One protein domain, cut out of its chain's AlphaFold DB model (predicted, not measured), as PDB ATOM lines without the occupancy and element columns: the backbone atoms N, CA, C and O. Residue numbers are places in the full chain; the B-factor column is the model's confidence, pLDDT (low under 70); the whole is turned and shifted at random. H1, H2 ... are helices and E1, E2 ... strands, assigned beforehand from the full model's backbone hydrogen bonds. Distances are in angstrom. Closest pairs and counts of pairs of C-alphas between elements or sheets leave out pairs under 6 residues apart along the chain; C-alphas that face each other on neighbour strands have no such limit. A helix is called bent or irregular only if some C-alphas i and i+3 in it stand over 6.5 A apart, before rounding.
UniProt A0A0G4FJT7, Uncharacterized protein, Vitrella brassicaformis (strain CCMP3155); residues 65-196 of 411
ATOM      1  N   PRO A  65      40.479  -6.099  30.055       59.41
ATOM      2  CA  PRO A  65      41.588  -6.867  29.497       59.41
ATOM      3  C   PRO A  65      42.816  -5.962  29.274       59.41
ATOM      4  O   PRO A  65      42.646  -4.845  28.780       59.41
ATOM      5  N   PRO A  66      44.047  -6.398  29.589       60.44
ATOM      6  CA  PRO A  66      45.252  -5.583  29.387       60.44
ATOM      7  C   PRO A  66      45.412  -5.103  27.937       60.44
ATOM      8  O   PRO A  66      45.711  -3.933  27.693       60.44
ATOM      9  N   ASP A  67      45.102  -5.975  26.976       60.81
ATOM     10  CA  ASP A  67      45.161  -5.671  25.541       60.81
ATOM     11  C   ASP A  67      44.137  -4.607  25.137       60.81
ATOM     12  O   ASP A  67      44.399  -3.792  24.256       60.81
ATOM     13  N   PHE A  68      42.990  -4.567  25.821       63.72
ATOM     14  CA  PHE A  68      41.969  -3.544  25.622       63.72
ATOM     15  C   PHE A  68      42.461  -2.178  26.100       63.72
ATOM     16  O   PHE A  68      42.252  -1.189  25.413       63.72
ATOM     17  N   LEU A  69      43.158  -2.098  27.236       64.38
ATOM     18  CA  LEU A  69      43.721  -0.831  27.714       64.38
ATOM     19  C   LEU A  69      44.782  -0.294  26.756       64.38
ATOM     20  O   LEU A  69      44.778   0.891  26.436       64.38
ATOM     21  N   LEU A  70      45.647  -1.179  26.260       64.94
ATOM     22  CA  LEU A  70      46.627  -0.854  25.230       64.94
ATOM     23  C   LEU A  70      45.943  -0.404  23.936       64.94
ATOM     24  O   LEU A  70      46.319   0.628  23.392       64.94
ATOM     25  N   GLN A  71      44.902  -1.101  23.477       61.72
ATOM     26  CA  GLN A  71      44.146  -0.704  22.289       61.72
ATOM     27  C   GLN A  71      43.404   0.615  22.475       61.72
ATOM     28  O   GLN A  71      43.481   1.455  21.595       61.72
ATOM     29  N   VAL A  72      42.748   0.853  23.610       64.31
ATOM     30  CA  VAL A  72      42.098   2.139  23.907       64.31
ATOM     31  C   VAL A  72      43.131   3.259  23.894       64.31
ATOM     32  O   VAL A  72      42.934   4.265  23.220       64.31
ATOM     33  N   VAL A  73      44.276   3.070  24.556       66.38
ATOM     34  CA  VAL A  73      45.374   4.044  24.522       66.38
ATOM     35  C   VAL A  73      45.896   4.236  23.095       66.38
ATOM     36  O   VAL A  73      46.206   5.358  22.724       66.38
ATOM     37  N   LEU A  74      45.963   3.198  22.263       64.94
ATOM     38  CA  LEU A  74      46.441   3.294  20.879       64.94
ATOM     39  C   LEU A  74      45.391   3.827  19.885       64.94
ATOM     40  O   LEU A  74      45.771   4.392  18.864       64.94
ATOM     41  N   LEU A  75      44.097   3.689  20.157       61.62
ATOM     42  CA  LEU A  75      43.011   4.174  19.296       61.62
ATOM     43  C   LEU A  75      42.695   5.647  19.546       61.62
ATOM     44  O   LEU A  75      42.209   6.348  18.663       61.62
ATOM     45  N   LEU A  76      43.027   6.146  20.732       61.50
ATOM     46  CA  LEU A  76      42.861   7.552  21.050       61.50
ATOM     47  C   LEU A  76      43.827   8.424  20.233       61.50
ATOM     48  O   LEU A  76      45.007   8.069  20.096       61.50
ATOM     49  N   PRO A  77      43.380   9.596  19.738       61.62
ATOM     50  CA  PRO A  77      44.271  10.610  19.186       61.62
ATOM     51  C   PRO A  77      45.406  10.912  20.165       61.62
ATOM     52  O   PRO A  77      45.191  10.915  21.376       61.62
ATOM     53  N   VAL A  78      46.614  11.193  19.666       58.38
ATOM     54  CA  VAL A  78      47.815  11.410  20.504       58.38
ATOM     55  C   VAL A  78      47.570  12.442  21.618       58.38
ATOM     56  O   VAL A  78      48.017  12.238  22.746       58.38
ATOM     57  N   ALA A  79      46.781  13.487  21.345       52.28
ATOM     58  CA  ALA A  79      46.361  14.481  22.335       52.28
ATOM     59  C   ALA A  79      45.512  13.890  23.485       52.28
ATOM     60  O   ALA A  79      45.684  14.264  24.645       52.28
ATOM     61  N   SER A  80      44.649  12.917  23.192       55.22
ATOM     62  CA  SER A  80      43.779  12.238  24.161       55.22
ATOM     63  C   SER A  80      44.515  11.160  24.971       55.22
ATOM     64  O   SER A  80      44.124  10.869  26.102       55.22
ATOM     65  N   ARG A  81      45.617  10.599  24.445       62.91
ATOM     66  CA  ARG A  81      46.463   9.618  25.160       62.91
ATOM     67  C   ARG A  81      47.138  10.230  26.385       62.91
ATOM     68  O   ARG A  81      47.142   9.626  27.456       62.91
ATOM     69  N   ALA A  82      47.667  11.446  26.235       51.53
ATOM     70  CA  ALA A  82      48.308  12.184  27.321       51.53
ATOM     71  C   ALA A  82      47.307  12.546  28.434       51.53
ATOM     72  O   ALA A  82      47.633  12.439  29.612       51.53
ATOM     73  N   ALA A  83      46.066  12.887  28.071       51.16
ATOM     74  CA  ALA A  83      45.000  13.180  29.029       51.16
ATOM     75  C   ALA A  83      44.590  11.947  29.857       51.16
ATOM     76  O   ALA A  83      44.373  12.064  31.062       51.16
ATOM     77  N   LEU A  84      44.530  10.759  29.246       55.38
ATOM     78  CA  LEU A  84      44.135   9.514  29.922       55.38
ATOM     79  C   LEU A  84      45.225   8.929  30.829       55.38
ATOM     80  O   LEU A  84      44.905   8.321  31.849       55.38
ATOM     81  N   ALA A  85      46.498   9.145  30.487       50.56
ATOM     82  CA  ALA A  85      47.636   8.717  31.298       50.56
ATOM     83  C   ALA A  85      47.844   9.569  32.568       50.56
ATOM     84  O   ALA A  85      48.505   9.105  33.496       50.56
ATOM     85  N   PHE A  86      47.283  10.785  32.636       43.84
ATOM     86  CA  PHE A  86      47.653  11.776  33.658       43.84
ATOM     87  C   PHE A  86      46.540  12.267  34.598       43.84
ATOM     88  O   PHE A  86      46.825  13.129  35.428       43.84
ATOM     89  N   THR A  87      45.288  11.793  34.534       50.72
ATOM     90  CA  THR A  87      44.190  12.561  35.168       50.72
ATOM     91  C   THR A  87      43.123  11.774  35.938       50.72
ATOM     92  O   THR A  87      42.901  10.574  35.763       50.72
ATOM     93  N   SER A  88      42.484  12.514  36.852       63.41
ATOM     94  CA  SER A  88      41.432  12.107  37.784       63.41
ATOM     95  C   SER A  88      40.248  11.406  37.101       63.41
ATOM     96  O   SER A  88      40.008  11.554  35.902       63.41
ATOM     97  N   GLY A  89      39.453  10.658  37.877       64.00
ATOM     98  CA  GLY A  89      38.275   9.932  37.377       64.00
ATOM     99  C   GLY A  89      37.337  10.768  36.490       64.00
ATOM    100  O   GLY A  89      36.791  10.236  35.525       64.00
ATOM    101  N   ALA A  90      37.227  12.075  36.760       69.00
ATOM    102  CA  ALA A  90      36.378  13.010  36.028       69.00
ATOM    103  C   ALA A  90      36.821  13.249  34.573       69.00
ATOM    104  O   ALA A  90      35.974  13.252  33.684       69.00
ATOM    105  N   LEU A  91      38.124  13.404  34.298       72.69
ATOM    106  CA  LEU A  91      38.568  13.698  32.929       72.69
ATOM    107  C   LEU A  91      38.416  12.479  32.016       72.69
ATOM    108  O   LEU A  91      37.941  12.607  30.895       72.69
ATOM    109  N   GLY A  92      38.735  11.279  32.508       70.88
ATOM    110  CA  GLY A  92      38.523  10.066  31.717       70.88
ATOM    111  C   GLY A  92      37.040   9.803  31.406       70.88
ATOM    112  O   GLY A  92      36.733   9.224  30.369       70.88
ATOM    113  N   LEU A  93      36.121  10.231  32.283       76.12
ATOM    114  CA  LEU A  93      34.682  10.181  32.011       76.12
ATOM    115  C   LEU A  93      34.300  11.162  30.901       76.12
ATOM    116  O   LEU A  93      33.618  10.767  29.962       76.12
ATOM    117  N   ALA A  94      34.787  12.403  30.979       79.12
ATOM    118  CA  ALA A  94      34.550  13.411  29.949       79.12
ATOM    119  C   ALA A  94      35.054  12.951  28.571       79.12
ATOM    120  O   ALA A  94      34.330  13.085  27.593       79.12
ATOM    121  N   VAL A  95      36.238  12.330  28.501       82.38
ATOM    122  CA  VAL A  95      36.789  11.775  27.251       82.38
ATOM    123  C   VAL A  95      35.913  10.650  26.691       82.38
ATOM    124  O   VAL A  95      35.664  10.614  25.491       82.38
ATOM    125  N   ALA A  96      35.433   9.734  27.537       83.62
ATOM    126  CA  ALA A  96      34.582   8.630  27.089       83.62
ATOM    127  C   ALA A  96      33.240   9.125  26.529       83.62
ATOM    128  O   ALA A  96      32.790   8.650  25.488       83.62
ATOM    129  N   VAL A  97      32.622  10.088  27.216       87.50
ATOM    130  CA  VAL A  97      31.372  10.724  26.783       87.50
ATOM    131  C   VAL A  97      31.587  11.487  25.479       87.50
ATOM    132  O   VAL A  97      30.852  11.257  24.528       87.50
ATOM    133  N   ASP A  98      32.620  12.327  25.389       88.44
ATOM    134  CA  ASP A  98      32.915  13.090  24.171       88.44
ATOM    135  C   ASP A  98      33.192  12.173  22.969       88.44
ATOM    136  O   ASP A  98      32.708  12.426  21.866       88.44
ATOM    137  N   TRP A  99      33.876  11.043  23.184       88.88
ATOM    138  CA  TRP A  99      34.090  10.041  22.139       88.88
ATOM    139  C   TRP A  99      32.780   9.381  21.686       88.88
ATOM    140  O   TRP A  99      32.537   9.273  20.484       88.88
ATOM    141  N   LEU A 100      31.899   8.985  22.611       91.75
ATOM    142  CA  LEU A 100      30.582   8.440  22.258       91.75
ATOM    143  C   LEU A 100      29.727   9.455  21.496       91.75
ATOM    144  O   LEU A 100      29.133   9.110  20.474       91.75
ATOM    145  N   GLU A 101      29.703  10.704  21.954       92.25
ATOM    146  CA  GLU A 101      29.007  11.797  21.274       92.25
ATOM    147  C   GLU A 101      29.576  12.048  19.877       92.25
ATOM    148  O   GLU A 101      28.817  12.282  18.936       92.25
ATOM    149  N   HIS A 102      30.897  11.959  19.705       90.12
ATOM    150  CA  HIS A 102      31.528  12.028  18.393       90.12
ATOM    151  C   HIS A 102      31.065  10.878  17.489       90.12
ATOM    152  O   HIS A 102      30.583  11.142  16.391       90.12
ATOM    153  N   ILE A 103      31.095   9.623  17.957       91.62
ATOM    154  CA  ILE A 103      30.621   8.468  17.172       91.62
ATOM    155  C   ILE A 103      29.152   8.647  16.761       91.62
ATOM    156  O   ILE A 103      28.798   8.395  15.607       91.62
ATOM    157  N   ILE A 104      28.287   9.099  17.675       93.12
ATOM    158  CA  ILE A 104      26.867   9.344  17.383       93.12
ATOM    159  C   ILE A 104      26.697  10.445  16.335       93.12
ATOM    160  O   ILE A 104      25.886  10.296  15.419       93.12
ATOM    161  N   ARG A 105      27.478  11.523  16.433       92.00
ATOM    162  CA  ARG A 105      27.444  12.657  15.501       92.00
ATOM    163  C   ARG A 105      27.925  12.283  14.098       92.00
ATOM    164  O   ARG A 105      27.278  12.665  13.127       92.00
ATOM    165  N   GLU A 106      28.997  11.498  13.991       90.94
ATOM    166  CA  GLU A 106      29.565  11.033  12.712       90.94
ATOM    167  C   GLU A 106      28.714   9.955  12.018       90.94
ATOM    168  O   GLU A 106      28.953   9.600  10.864       90.94
ATOM    169  N   ASN A 107      27.684   9.429  12.688       91.81
ATOM    170  CA  ASN A 107      26.759   8.453  12.120       91.81
ATOM    171  C   ASN A 107      25.325   9.016  12.099       91.81
ATOM    172  O   ASN A 107      24.508   8.642  12.946       91.81
ATOM    173  N   PRO A 108      24.971   9.881  11.124       92.81
ATOM    174  CA  PRO A 108      23.653  10.508  11.054       92.81
ATOM    175  C   PRO A 108      22.525   9.479  11.114       92.81
ATOM    176  O   PRO A 108      22.477   8.567  10.295       92.81
ATOM    177  N   GLY A 109      21.615   9.616  12.080       92.25
ATOM    178  CA  GLY A 109      20.514   8.676  12.313       92.25
ATOM    179  C   GLY A 109      20.783   7.624  13.393       92.25
ATOM    180  O   GLY A 109      19.823   7.030  13.885       92.25
ATOM    181  N   LEU A 110      22.027   7.446  13.848       94.81
ATOM    182  CA  LEU A 110      22.363   6.509  14.925       94.81
ATOM    183  C   LEU A 110      21.628   6.852  16.224       94.81
ATOM    184  O   LEU A 110      21.048   5.963  16.838       94.81
ATOM    185  N   ALA A 111      21.535   8.142  16.563       95.69
ATOM    186  CA  ALA A 111      20.796   8.636  17.731       95.69
ATOM    187  C   ALA A 111      19.303   8.248  17.739       95.69
ATOM    188  O   ALA A 111      18.681   8.202  18.796       95.69
ATOM    189  N   SER A 112      18.714   7.960  16.569       96.25
ATOM    190  CA  SER A 112      17.311   7.525  16.478       96.25
ATOM    191  C   SER A 112      17.113   6.043  16.804       96.25
ATOM    192  O   SER A 112      15.984   5.612  17.024       96.25
ATOM    193  N   VAL A 113      18.188   5.248  16.819       97.12
ATOM    194  CA  VAL A 113      18.116   3.801  17.066       97.12
ATOM    195  C   VAL A 113      18.920   3.351  18.274       97.12
ATOM    196  O   VAL A 113      18.519   2.380  18.902       97.12
ATOM    197  N   LEU A 114      19.999   4.047  18.634       97.12
ATOM    198  CA  LEU A 114      20.832   3.766  19.799       97.12
ATOM    199  C   LEU A 114      21.050   5.047  20.605       97.12
ATOM    200  O   LEU A 114      21.278   6.125  20.062       97.12
ATOM    201  N   THR A 115      21.007   4.898  21.918       96.56
ATOM    202  CA  THR A 115      21.426   5.899  22.899       96.56
ATOM    203  C   THR A 115      22.182   5.179  24.012       96.56
ATOM    204  O   THR A 115      22.272   3.952  24.011       96.56
ATOM    205  N   TYR A 116      22.748   5.897  24.969       95.75
ATOM    206  CA  TYR A 116      23.503   5.291  26.057       95.75
ATOM    207  C   TYR A 116      23.201   5.977  27.384       95.75
ATOM    208  O   TYR A 116      22.763   7.123  27.446       95.75
ATOM    209  N   ASP A 117      23.402   5.242  28.470       93.62
ATOM    210  CA  ASP A 117      23.280   5.782  29.813       93.62
ATOM    211  C   ASP A 117      24.589   6.446  30.255       93.62
ATOM    212  O   ASP A 117      25.509   5.782  30.733       93.62
ATOM    213  N   SER A 118      24.661   7.771  30.118       90.31
ATOM    214  CA  SER A 118      25.824   8.576  30.522       90.31
ATOM    215  C   SER A 118      26.116   8.540  32.028       90.31
ATOM    216  O   SER A 118      27.197   8.950  32.445       90.31
ATOM    217  N   THR A 119      25.196   8.016  32.849       90.56
ATOM    218  CA  THR A 119      25.405   7.823  34.295       90.56
ATOM    219  C   THR A 119      26.166   6.540  34.637       90.56
ATOM    220  O   THR A 119      26.524   6.321  35.797       90.56
ATOM    221  N   CYS A 120      26.429   5.677  33.651       88.56
ATOM    222  CA  CYS A 120      27.164   4.441  33.874       88.56
ATOM    223  C   CYS A 120      28.635   4.690  34.270       88.56
ATOM    224  O   CYS A 120      29.209   5.737  33.958       88.56
ATOM    225  N   PRO A 121      29.295   3.710  34.919       88.50
ATOM    226  CA  PRO A 121      30.701   3.827  35.295       88.50
ATOM    227  C   PRO A 121      31.608   4.146  34.101       88.50
ATOM    228  O   PRO A 121      31.428   3.623  33.002       88.50
ATOM    229  N   ARG A 122      32.657   4.938  34.334       85.19
ATOM    230  CA  ARG A 122      33.631   5.344  33.306       85.19
ATOM    231  C   ARG A 122      34.178   4.174  32.482       85.19
ATOM    232  O   ARG A 122      34.245   4.263  31.262       85.19
ATOM    233  N   ALA A 123      34.572   3.087  33.149       82.12
ATOM    234  CA  ALA A 123      35.106   1.896  32.489       82.12
ATOM    235  C   ALA A 123      34.124   1.305  31.468       82.12
ATOM    236  O   ALA A 123      34.537   0.849  30.405       82.12
ATOM    237  N   PHE A 124      32.821   1.372  31.761       87.75
ATOM    238  CA  PHE A 124      31.787   0.955  30.826       87.75
ATOM    239  C   PHE A 124      31.701   1.888  29.622       87.75
ATOM    240  O   PHE A 124      31.653   1.402  28.500       87.75
ATOM    241  N   LEU A 125      31.689   3.205  29.833       89.00
ATOM    242  CA  LEU A 125      31.555   4.157  28.729       89.00
ATOM    243  C   LEU A 125      32.740   4.062  27.759       89.00
ATOM    244  O   LEU A 125      32.537   4.104  26.552       89.00
ATOM    245  N   LEU A 126      33.953   3.831  28.272       86.44
ATOM    246  CA  LEU A 126      35.132   3.550  27.441       86.44
ATOM    247  C   LEU A 126      34.985   2.246  26.648       86.44
ATOM    248  O   LEU A 126      35.309   2.198  25.464       86.44
ATOM    249  N   LEU A 127      34.485   1.187  27.288       87.62
ATOM    250  CA  LEU A 127      34.234  -0.097  26.636       87.62
ATOM    251  C   LEU A 127      33.146   0.005  25.562       87.62
ATOM    252  O   LEU A 127      33.289  -0.560  24.481       87.62
ATOM    253  N   LEU A 128      32.087   0.764  25.835       92.69
ATOM    254  CA  LEU A 128      31.036   1.043  24.874       92.69
ATOM    255  C   LEU A 128      31.574   1.850  23.688       92.69
ATOM    256  O   LEU A 128      31.309   1.472  22.551       92.69
ATOM    257  N   ALA A 129      32.352   2.910  23.939       90.12
ATOM    258  CA  ALA A 129      32.969   3.719  22.887       90.12
ATOM    259  C   ALA A 129      33.821   2.848  21.958       90.12
ATOM    260  O   ALA A 129      33.645   2.885  20.742       90.12
ATOM    261  N   TYR A 130      34.644   1.976  22.541       88.56
ATOM    262  CA  TYR A 130      35.423   1.000  21.791       88.56
ATOM    263  C   TYR A 130      34.550   0.063  20.946       88.56
ATOM    264  O   TYR A 130      34.827  -0.111  19.764       88.56
ATOM    265  N   PHE A 131      33.495  -0.544  21.505       91.12
ATOM    266  CA  PHE A 131      32.644  -1.457  20.732       91.12
ATOM    267  C   PHE A 131      31.901  -0.755  19.600       91.12
ATOM    268  O   PHE A 131      31.725  -1.334  18.529       91.12
ATOM    269  N   MET A 132      31.471   0.484  19.831       93.19
ATOM    270  CA  MET A 132      30.799   1.296  18.826       93.19
ATOM    271  C   MET A 132      31.755   1.660  17.682       93.19
ATOM    272  O   MET A 132      31.376   1.498  16.524       93.19
ATOM    273  N   ASP A 133      32.986   2.062  18.005       90.88
ATOM    274  CA  ASP A 133      34.031   2.428  17.041       90.88
ATOM    275  C   ASP A 133      34.550   1.209  16.258       90.88
ATOM    276  O   ASP A 133      34.437   1.133  15.033       90.88
ATOM    277  N   ALA A 134      35.005   0.169  16.965       89.69
ATOM    278  CA  ALA A 134      35.473  -1.077  16.358       89.69
ATOM    279  C   ALA A 134      34.347  -1.834  15.625       89.69
ATOM    280  O   ALA A 134      34.599  -2.630  14.711       89.69
ATOM    281  N   GLY A 135      33.088  -1.579  15.988       90.00
ATOM    282  CA  GLY A 135      31.901  -2.052  15.286       90.00
ATOM    283  C   GLY A 135      31.761  -1.494  13.869       90.00
ATOM    284  O   GLY A 135      31.044  -2.093  13.077       90.00
ATOM    285  N   GLY A 136      32.461  -0.416  13.507       92.06
ATOM    286  CA  GLY A 136      32.406   0.181  12.173       92.06
ATOM    287  C   GLY A 136      31.057   0.847  11.844       92.06
ATOM    288  O   GLY A 136      30.274   1.142  12.746       92.06
ATOM    289  N   PRO A 137      30.743   1.084  10.555       92.12
ATOM    290  CA  PRO A 137      29.582   1.882  10.140       92.12
ATOM    291  C   PRO A 137      28.230   1.268  10.543       92.12
ATOM    292  O   PRO A 137      27.850   0.190  10.069       92.12
ATOM    293  N   TRP A 138      27.472   1.962  11.395       94.25
ATOM    294  CA  TRP A 138      26.207   1.472  11.968       94.25
ATOM    295  C   TRP A 138      24.972   1.715  11.095       94.25
ATOM    296  O   TRP A 138      23.911   1.153  11.365       94.25
ATOM    297  N   GLN A 139      25.090   2.499  10.023       93.62
ATOM    298  CA  GLN A 139      23.973   2.928   9.170       93.62
ATOM    299  C   GLN A 139      23.159   1.749   8.628       93.62
ATOM    300  O   GLN A 139      21.935   1.815   8.513       93.62
ATOM    301  N   ARG A 140      23.827   0.622   8.364       92.44
ATOM    302  CA  ARG A 140      23.195  -0.610   7.870       92.44
ATOM    303  C   ARG A 140      22.304  -1.316   8.901       92.44
ATOM    304  O   ARG A 140      21.568  -2.221   8.522       92.44
ATOM    305  N   TRP A 141      22.356  -0.928  10.176       94.62
ATOM    306  CA  TRP A 141      21.493  -1.458  11.237       94.62
ATOM    307  C   TRP A 141      20.253  -0.611  11.512       94.62
ATOM    308  O   TRP A 141      19.342  -1.100  12.175       94.62
ATOM    309  N   PHE A 142      20.155   0.609  10.975       95.06
ATOM    310  CA  PHE A 142      19.031   1.496  11.292       95.06
ATOM    311  C   PHE A 142      17.692   0.889  10.874       95.06
ATOM    312  O   PHE A 142      16.786   0.753  11.694       95.06
ATOM    313  N   ALA A 143      17.598   0.460   9.613       94.75
ATOM    314  CA  ALA A 143      16.401  -0.179   9.081       94.75
ATOM    315  C   ALA A 143      16.076  -1.503   9.806       94.75
ATOM    316  O   ALA A 143      14.954  -1.628  10.298       94.75
ATOM    317  N   PRO A 144      17.018  -2.460   9.979       95.38
ATOM    318  CA  PRO A 144      16.754  -3.669  10.762       95.38
ATOM    319  C   PRO A 144      16.228  -3.427  12.177       95.38
ATOM    320  O   PRO A 144      15.285  -4.101  12.586       95.38
ATOM    321  N   LEU A 145      16.795  -2.473  12.923       96.94
ATOM    322  CA  LEU A 145      16.362  -2.195  14.295       96.94
ATOM    323  C   LEU A 145      14.959  -1.567  14.335       96.94
ATOM    324  O   LEU A 145      14.138  -1.972  15.156       96.94
ATOM    325  N   ARG A 146      14.638  -0.649  13.416       97.31
ATOM    326  CA  ARG A 146      13.284  -0.067  13.287       97.31
ATOM    327  C   ARG A 146      12.239  -1.119  12.926       97.31
ATOM    328  O   ARG A 146      11.211  -1.234  13.589       97.31
ATOM    329  N   ILE A 147      12.550  -1.969  11.953       96.88
ATOM    330  CA  ILE A 147      11.693  -3.091  11.557       96.88
ATOM    331  C   ILE A 147      11.487  -4.055  12.734       96.88
ATOM    332  O   ILE A 147      10.359  -4.474  13.004       96.88
ATOM    333  N   ALA A 148      12.547  -4.376  13.479       96.44
ATOM    334  CA  ALA A 148      12.456  -5.207  14.674       96.44
ATOM    335  C   ALA A 148      11.524  -4.593  15.737       96.44
ATOM    336  O   ALA A 148      10.696  -5.313  16.304       96.44
ATOM    337  N   ALA A 149      11.596  -3.276  15.958       97.19
ATOM    338  CA  ALA A 149      10.698  -2.552  16.857       97.19
ATOM    339  C   ALA A 149       9.232  -2.622  16.395       97.19
ATOM    340  O   ALA A 149       8.366  -3.016  17.179       97.19
ATOM    341  N   HIS A 150       8.940  -2.378  15.111       97.38
ATOM    342  CA  HIS A 150       7.580  -2.529  14.563       97.38
ATOM    343  C   HIS A 150       7.001  -3.933  14.763       97.38
ATOM    344  O   HIS A 150       5.811  -4.101  15.033       97.38
ATOM    345  N   HIS A 151       7.852  -4.952  14.668       96.38
ATOM    346  CA  HIS A 151       7.479  -6.346  14.865       96.38
ATOM    347  C   HIS A 151       7.447  -6.794  16.338       96.38
ATOM    348  O   HIS A 151       7.116  -7.955  16.612       96.38
ATOM    349  N   GLY A 152       7.742  -5.891  17.277       95.75
ATOM    350  CA  GLY A 152       7.703  -6.134  18.717       95.75
ATOM    351  C   GLY A 152       8.860  -6.977  19.254       95.75
ATOM    352  O   GLY A 152       8.692  -7.619  20.287       95.75
ATOM    353  N   TRP A 153       9.993  -7.027  18.547       95.25
ATOM    354  CA  TRP A 153      11.244  -7.623  19.048       95.25
ATOM    355  C   TRP A 153      12.017  -6.682  19.958       95.25
ATOM    356  O   TRP A 153      12.795  -7.130  20.794       95.25
ATOM    357  N   LEU A 154      11.813  -5.383  19.765       96.12
ATOM    358  CA  LEU A 154      12.316  -4.333  20.629       96.12
ATOM    359  C   LEU A 154      11.116  -3.614  21.244       96.12
ATOM    360  O   LEU A 154      10.129  -3.387  20.538       96.12
ATOM    361  N   PRO A 155      11.174  -3.269  22.539       94.50
ATOM    362  CA  PRO A 155      10.088  -2.549  23.192       94.50
ATOM    363  C   PRO A 155       9.962  -1.115  22.667       94.50
ATOM    364  O   PRO A 155       8.848  -0.637  22.468       94.50
ATOM    365  N   GLU A 156      11.093  -0.451  22.431       95.19
ATOM    366  CA  GLU A 156      11.170   0.943  22.006       95.19
ATOM    367  C   GLU A 156      12.506   1.245  21.319       95.19
ATOM    368  O   GLU A 156      13.474   0.483  21.435       95.19
ATOM    369  N   LEU A 157      12.539   2.370  20.605       97.38
ATOM    370  CA  LEU A 157      13.743   2.991  20.066       97.38
ATOM    371  C   LEU A 157      13.814   4.454  20.536       97.38
ATOM    372  O   LEU A 157      12.760   5.078  20.683       97.38
ATOM    373  N   PRO A 158      15.023   5.014  20.734       97.75
ATOM    374  CA  PRO A 158      16.327   4.352  20.611       97.75
ATOM    375  C   PRO A 158      16.596   3.329  21.732       97.75
ATOM    376  O   PRO A 158      16.144   3.495  22.863       97.75
ATOM    377  N   ILE A 159      17.366   2.273  21.445       97.25
ATOM    378  CA  ILE A 159      17.812   1.306  22.460       97.25
ATOM    379  C   ILE A 159      18.790   2.015  23.396       97.25
ATOM    380  O   ILE A 159      19.861   2.446  22.963       97.25
ATOM    381  N   ARG A 160      18.451   2.101  24.684       97.06
ATOM    382  CA  ARG A 160      19.361   2.620  25.709       97.06
ATOM    383  C   ARG A 160      20.387   1.565  26.115       97.06
ATOM    384  O   ARG A 160      20.053   0.598  26.810       97.06
ATOM    385  N   LEU A 161      21.629   1.787  25.692       96.38
ATOM    386  CA  LEU A 161      22.783   0.967  26.031       96.38
ATOM    387  C   LEU A 161      23.239   1.233  27.477       96.38
ATOM    388  O   LEU A 161      23.298   2.372  27.940       96.38
ATOM    389  N   THR A 162      23.549   0.161  28.193       94.75
ATOM    390  CA  THR A 162      23.816   0.066  29.632       94.75
ATOM    391  C   THR A 162      25.017  -0.837  29.891       94.75
ATOM    392  O   THR A 162      25.417  -1.610  29.020       94.75
ATOM    393  N   ALA A 163      25.535  -0.815  31.125       91.94
ATOM    394  CA  ALA A 163      26.639  -1.669  31.578       91.94
ATOM    395  C   ALA A 163      26.506  -3.149  31.185       91.94
ATOM    396  O   ALA A 163      27.494  -3.788  30.820       91.94
ATOM    397  N   LYS A 164      25.276  -3.673  31.218       92.25
ATOM    398  CA  LYS A 164      24.971  -5.054  30.851       92.25
ATOM    399  C   LYS A 164      25.332  -5.355  29.393       92.25
ATOM    400  O   LYS A 164      25.917  -6.395  29.125       92.25
ATOM    401  N   ASP A 165      25.061  -4.433  28.479       93.31
ATOM    402  CA  ASP A 165      25.197  -4.669  27.038       93.31
ATOM    403  C   ASP A 165      26.663  -4.790  26.625       93.31
ATOM    404  O   ASP A 165      27.044  -5.708  25.900       93.31
ATOM    405  N   ALA A 166      27.518  -3.908  27.149       90.19
ATOM    406  CA  ALA A 166      28.954  -4.011  26.914       90.19
ATOM    407  C   ALA A 166      29.558  -5.225  27.630       90.19
ATOM    408  O   ALA A 166      30.493  -5.833  27.117       90.19
ATOM    409  N   HIS A 167      29.038  -5.611  28.800       88.19
ATOM    410  CA  HIS A 167      29.488  -6.832  29.466       88.19
ATOM    411  C   HIS A 167      29.155  -8.078  28.632       88.19
ATOM    412  O   HIS A 167      29.996  -8.965  28.485       88.19
ATOM    413  N   GLU A 168      27.953  -8.144  28.059       86.94
ATOM    414  CA  GLU A 168      27.559  -9.237  27.168       86.94
ATOM    415  C   GLU A 168      28.385  -9.256  25.877       86.94
ATOM    416  O   GLU A 168      28.850 -10.322  25.479       86.94
ATOM    417  N   ALA A 169      28.671  -8.095  25.277       86.38
ATOM    418  CA  ALA A 169      29.564  -8.009  24.120       86.38
ATOM    419  C   ALA A 169      31.003  -8.447  24.455       86.38
ATOM    420  O   ALA A 169      31.627  -9.183  23.690       86.38
ATOM    421  N   LYS A 170      31.518  -8.065  25.631       80.75
ATOM    422  CA  LYS A 170      32.862  -8.427  26.113       80.75
ATOM    423  C   LYS A 170      33.034  -9.920  26.374       80.75
ATOM    424  O   LYS A 170      34.151 -10.420  26.271       80.75
ATOM    425  N   ALA A 171      31.960 -10.636  26.704       77.50
ATOM    426  CA  ALA A 171      32.018 -12.078  26.938       77.50
ATOM    427  C   ALA A 171      32.459 -12.877  25.693       77.50
ATOM    428  O   ALA A 171      32.765 -14.065  25.797       77.50
ATOM    429  N   PHE A 172      32.516 -12.238  24.520       69.31
ATOM    430  CA  PHE A 172      33.012 -12.841  23.295       69.31
ATOM    431  C   PHE A 172      34.502 -12.566  23.083       69.31
ATOM    432  O   PHE A 172      34.919 -11.473  22.700       69.31
ATOM    433  N   GLU A 173      35.312 -13.609  23.259       75.19
ATOM    434  CA  GLU A 173      36.716 -13.603  22.843       75.19
ATOM    435  C   GLU A 173      36.846 -13.403  21.325       75.19
ATOM    436  O   GLU A 173      36.137 -14.044  20.542       75.19
ATOM    437  N   GLY A 174      37.801 -12.565  20.910       80.62
ATOM    438  CA  GLY A 174      38.083 -12.298  19.496       80.62
ATOM    439  C   GLY A 174      37.117 -11.313  18.836       80.62
ATOM    440  O   GLY A 174      36.886 -11.423  17.637       80.62
ATOM    441  N   PHE A 175      36.547 -10.357  19.587       82.94
ATOM    442  CA  PHE A 175      35.621  -9.342  19.057       82.94
ATOM    443  C   PHE A 175      36.096  -8.745  17.724       82.94
ATOM    444  O   PHE A 175      35.351  -8.758  16.753       82.94
ATOM    445  N   THR A 176      37.348  -8.284  17.639       83.19
ATOM    446  CA  THR A 176      37.919  -7.636  16.444       83.19
ATOM    447  C   THR A 176      38.086  -8.563  15.239       83.19
ATOM    448  O   THR A 176      38.121  -8.077  14.111       83.19
ATOM    449  N   GLU A 177      38.151  -9.877  15.456       83.56
ATOM    450  CA  GLU A 177      38.265 -10.889  14.396       83.56
ATOM    451  C   GLU A 177      36.921 -11.154  13.708       83.56
ATOM    452  O   GLU A 177      36.877 -11.688  12.601       83.56
ATOM    453  N   LEU A 178      35.808 -10.809  14.361       83.31
ATOM    454  CA  LEU A 178      34.476 -11.066  13.828       83.31
ATOM    455  C   LEU A 178      34.143 -10.104  12.685       83.31
ATOM    456  O   LEU A 178      34.553  -8.945  12.731       83.31
ATOM    457  N   PRO A 179      33.320 -10.522  11.707       87.75
ATOM    458  CA  PRO A 179      32.731  -9.615  10.729       87.75
ATOM    459  C   PRO A 179      32.042  -8.410  11.383       87.75
ATOM    460  O   PRO A 179      31.420  -8.532  12.442       87.75
ATOM    461  N   VAL A 180      32.102  -7.257  10.712       89.56
ATOM    462  CA  VAL A 180      31.539  -5.969  11.164       89.56
ATOM    463  C   VAL A 180      30.101  -6.130  11.660       89.56
ATOM    464  O   VAL A 180      29.778  -5.719  12.774       89.56
ATOM    465  N   SER A 181      29.234  -6.796  10.888       89.75
ATOM    466  CA  SER A 181      27.841  -7.000  11.294       89.75
ATOM    467  C   SER A 181      27.684  -7.795  12.594       89.75
ATOM    468  O   SER A 181      26.761  -7.524  13.355       89.75
ATOM    469  N   LEU A 182      28.561  -8.769  12.856       89.50
ATOM    470  CA  LEU A 182      28.508  -9.591  14.066       89.50
ATOM    471  C   LEU A 182      29.035  -8.838  15.288       89.50
ATOM    472  O   LEU A 182      28.435  -8.947  16.353       89.50
ATOM    473  N   ARG A 183      30.083  -8.021  15.122       90.25
ATOM    474  CA  ARG A 183      30.576  -7.108  16.169       90.25
ATOM    475  C   ARG A 183      29.480  -6.164  16.647       90.25
ATOM    476  O   ARG A 183      29.196  -6.075  17.836       90.25
ATOM    477  N   GLN A 184      28.803  -5.524  15.698       93.75
ATOM    478  CA  GLN A 184      27.668  -4.640  15.975       93.75
ATOM    479  C   GLN A 184      26.527  -5.397  16.663       93.75
ATOM    480  O   GLN A 184      25.951  -4.932  17.645       93.75
ATOM    481  N   TRP A 185      26.222  -6.602  16.180       92.44
ATOM    482  CA  TRP A 185      25.155  -7.418  16.739       92.44
ATOM    483  C   TRP A 185      25.429  -7.909  18.158       92.44
ATOM    484  O   TRP A 185      24.492  -7.998  18.940       92.44
ATOM    485  N   GLN A 186      26.674  -8.187  18.537       89.81
ATOM    486  CA  GLN A 186      26.999  -8.579  19.916       89.81
ATOM    487  C   GLN A 186      26.565  -7.538  20.946       89.81
ATOM    488  O   GLN A 186      26.169  -7.899  22.052       89.81
ATOM    489  N   LEU A 187      26.580  -6.262  20.563       93.00
ATOM    490  CA  LEU A 187      26.183  -5.177  21.445       93.00
ATOM    491  C   LEU A 187      24.662  -5.088  21.645       93.00
ATOM    492  O   LEU A 187      24.219  -4.684  22.714       93.00
ATOM    493  N   VAL A 188      23.856  -5.456  20.643       94.62
ATOM    494  CA  VAL A 188      22.398  -5.198  20.648       94.62
ATOM    495  C   VAL A 188      21.528  -6.451  20.552       94.62
ATOM    496  O   VAL A 188      20.363  -6.415  20.931       94.62
ATOM    497  N   GLY A 189      22.061  -7.570  20.070       92.00
ATOM    498  CA  GLY A 189      21.301  -8.765  19.696       92.00
ATOM    499  C   GLY A 189      20.536  -9.396  20.853       92.00
ATOM    500  O   GLY A 189      19.400  -9.831  20.685       92.00
ATOM    501  N   HIS A 190      21.111  -9.357  22.054       90.50
ATOM    502  CA  HIS A 190      20.479  -9.852  23.275       90.50
ATOM    503  C   HIS A 190      19.269  -9.008  23.726       90.50
ATOM    504  O   HIS A 190      18.457  -9.460  24.532       90.50
ATOM    505  N   ARG A 191      19.122  -7.776  23.211       93.81
ATOM    506  CA  ARG A 191      17.930  -6.943  23.432       93.81
ATOM    507  C   ARG A 191      16.765  -7.348  22.539       93.81
ATOM    508  O   ARG A 191      15.631  -6.996  22.853       93.81
ATOM    509  N   LEU A 192      17.023  -8.072  21.448       92.44
ATOM    510  CA  LEU A 192      15.989  -8.548  20.539       92.44
ATOM    511  C   LEU A 192      15.399  -9.838  21.095       92.44
ATOM    512  O   LEU A 192      15.793 -10.944  20.720       92.44
ATOM    513  N   ALA A 193      14.442  -9.666  22.002       91.00
ATOM    514  CA  ALA A 193      13.752 -10.753  22.665       91.00
ATOM    515  C   ALA A 193      12.237 -10.571  22.594       91.00
ATOM    516  O   ALA A 193      11.700  -9.479  22.780       91.00
ATOM    517  N   ARG A 194      11.527 -11.668  22.347       87.50
ATOM    518  CA  ARG A 194      10.077 -11.696  22.258       87.50
ATOM    519  C   ARG A 194       9.517 -13.053  22.654       87.50
ATOM    520  O   ARG A 194       9.979 -14.082  22.178       87.50
ATOM    521  N   ASP A 195       8.460 -13.040  23.465       86.62
ATOM    522  CA  ASP A 195       7.687 -14.234  23.838       86.62
ATOM    523  C   ASP A 195       8.578 -15.372  24.404       86.62
ATOM    524  O   ASP A 195       8.301 -16.552  24.218       86.62
ATOM    525  N   GLY A 196       9.671 -15.012  25.096       82.62
ATOM    526  CA  GLY A 196      10.656 -15.958  25.641       82.62
ATOM    527  C   GLY A 196      11.718 -16.447  24.645       82.62
ATOM    528  O   GLY A 196      12.543 -17.281  25.007       82.62
TER     529      GLY A 196
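AT A GLANCE: This is residues 65 to 196 of the 411 residues of an uncharacterized protein of Vitrella brassicaformis (strain CCMP3155) (UniProt A0A0G4FJT7). What is the main picture? A tiny sheet of two strands, E1 and E2, sits beside a group of helices in which H4 is the middle, with the long H3 packed along one side and H6 and H7 on the other. The hairpin of H1 and H2 makes one end of the elongated shape, and H5 lies toward the opposite end. What are the numbers? The printed part has 132 residues, with seven named helices and two named strands that follow along the chain as H1, H2, H3, E1, H4, H5, E2, H6, H7; the class is mostly helix, and the sheet E1 E2 is parallel. The whole is compact, with a radius of gyration of the C-alphas of 15.0 A, and spans 48 by 27 by 24 A.

IN THESE COORDINATES: Where are the strands? E1 is residues 114 to 116, 7.0 A long, and E2 is residues 159 to 161, 6.1 A long. Where are the helices? H3, residues 89 to 106, is the longest at 26.2 A; H4 is residues 122 to 134, 18.2 A, H5 residues 139 to 150, 18.1 A, and H7 residues 180 to 191, 18.3 A. H1 is residues 66 to 75, 14.2 A, H2 residues 78 to 86, 13.2 A, and H6 residues 163 to 170, 10.7 A. H7 is irregular, with C-alphas 187 and 190 at 7.6 A, and H5 only just, with C-alphas 140 and 143 at 6.9 A. Which anchors help? C-alpha 66 is at (45.252, -5.583, 29.387) and C-alpha 191 at (17.930, -6.943, 23.432).

HOW THE PARTS SIT: How do the strands pair? N 115 and O 159, 2.9 A apart, are within hydrogen-bond range. E1, H4, H5 and E2 form a strand-helix-strand unit, two parallel neighbour strands with helices between, and its crossover is left-handed. What touches the hub, H4? H3 touches it at a shallow tilt of 27 degrees, closest at the C-alphas of Leu 93 and Arg 122, 5.1 A; H6 touches it at Phe 124 and Ala 163, C-alphas 5.8 A apart. H7 touches it through residues 183 to 187 alone, closest at the C-alphas of Met 132 and Gln 184, 7.3 A. What of the ends? H1 and H2, a hairpin, only just touch, with 3 pairs of C-alphas within 8 A, the closest Val 73 and Arg 81 at 5.7 A; H2 touches H3 at Leu 84 and Gly 92, C-alphas 5.9 A apart. H5 touches no helix but is near H7. How are the helix backbones? Every O i to N i+4 pair is within hydrogen-bond range in H1, H3, H4 and H6; it is 3 of 5 in H2, 6 of 8 in H5 and 4 of 8 in H7.

THE WHOLE: How large is it? The two C-alphas farthest apart, of Phe 86 and Asp 195, are 48.7 A apart. Is anything missing or uncertain? The printed part has no cut, and no link is long. The mean pLDDT of the printed part is 84.2, but residues 65 to 90 and residue 172 are under 70.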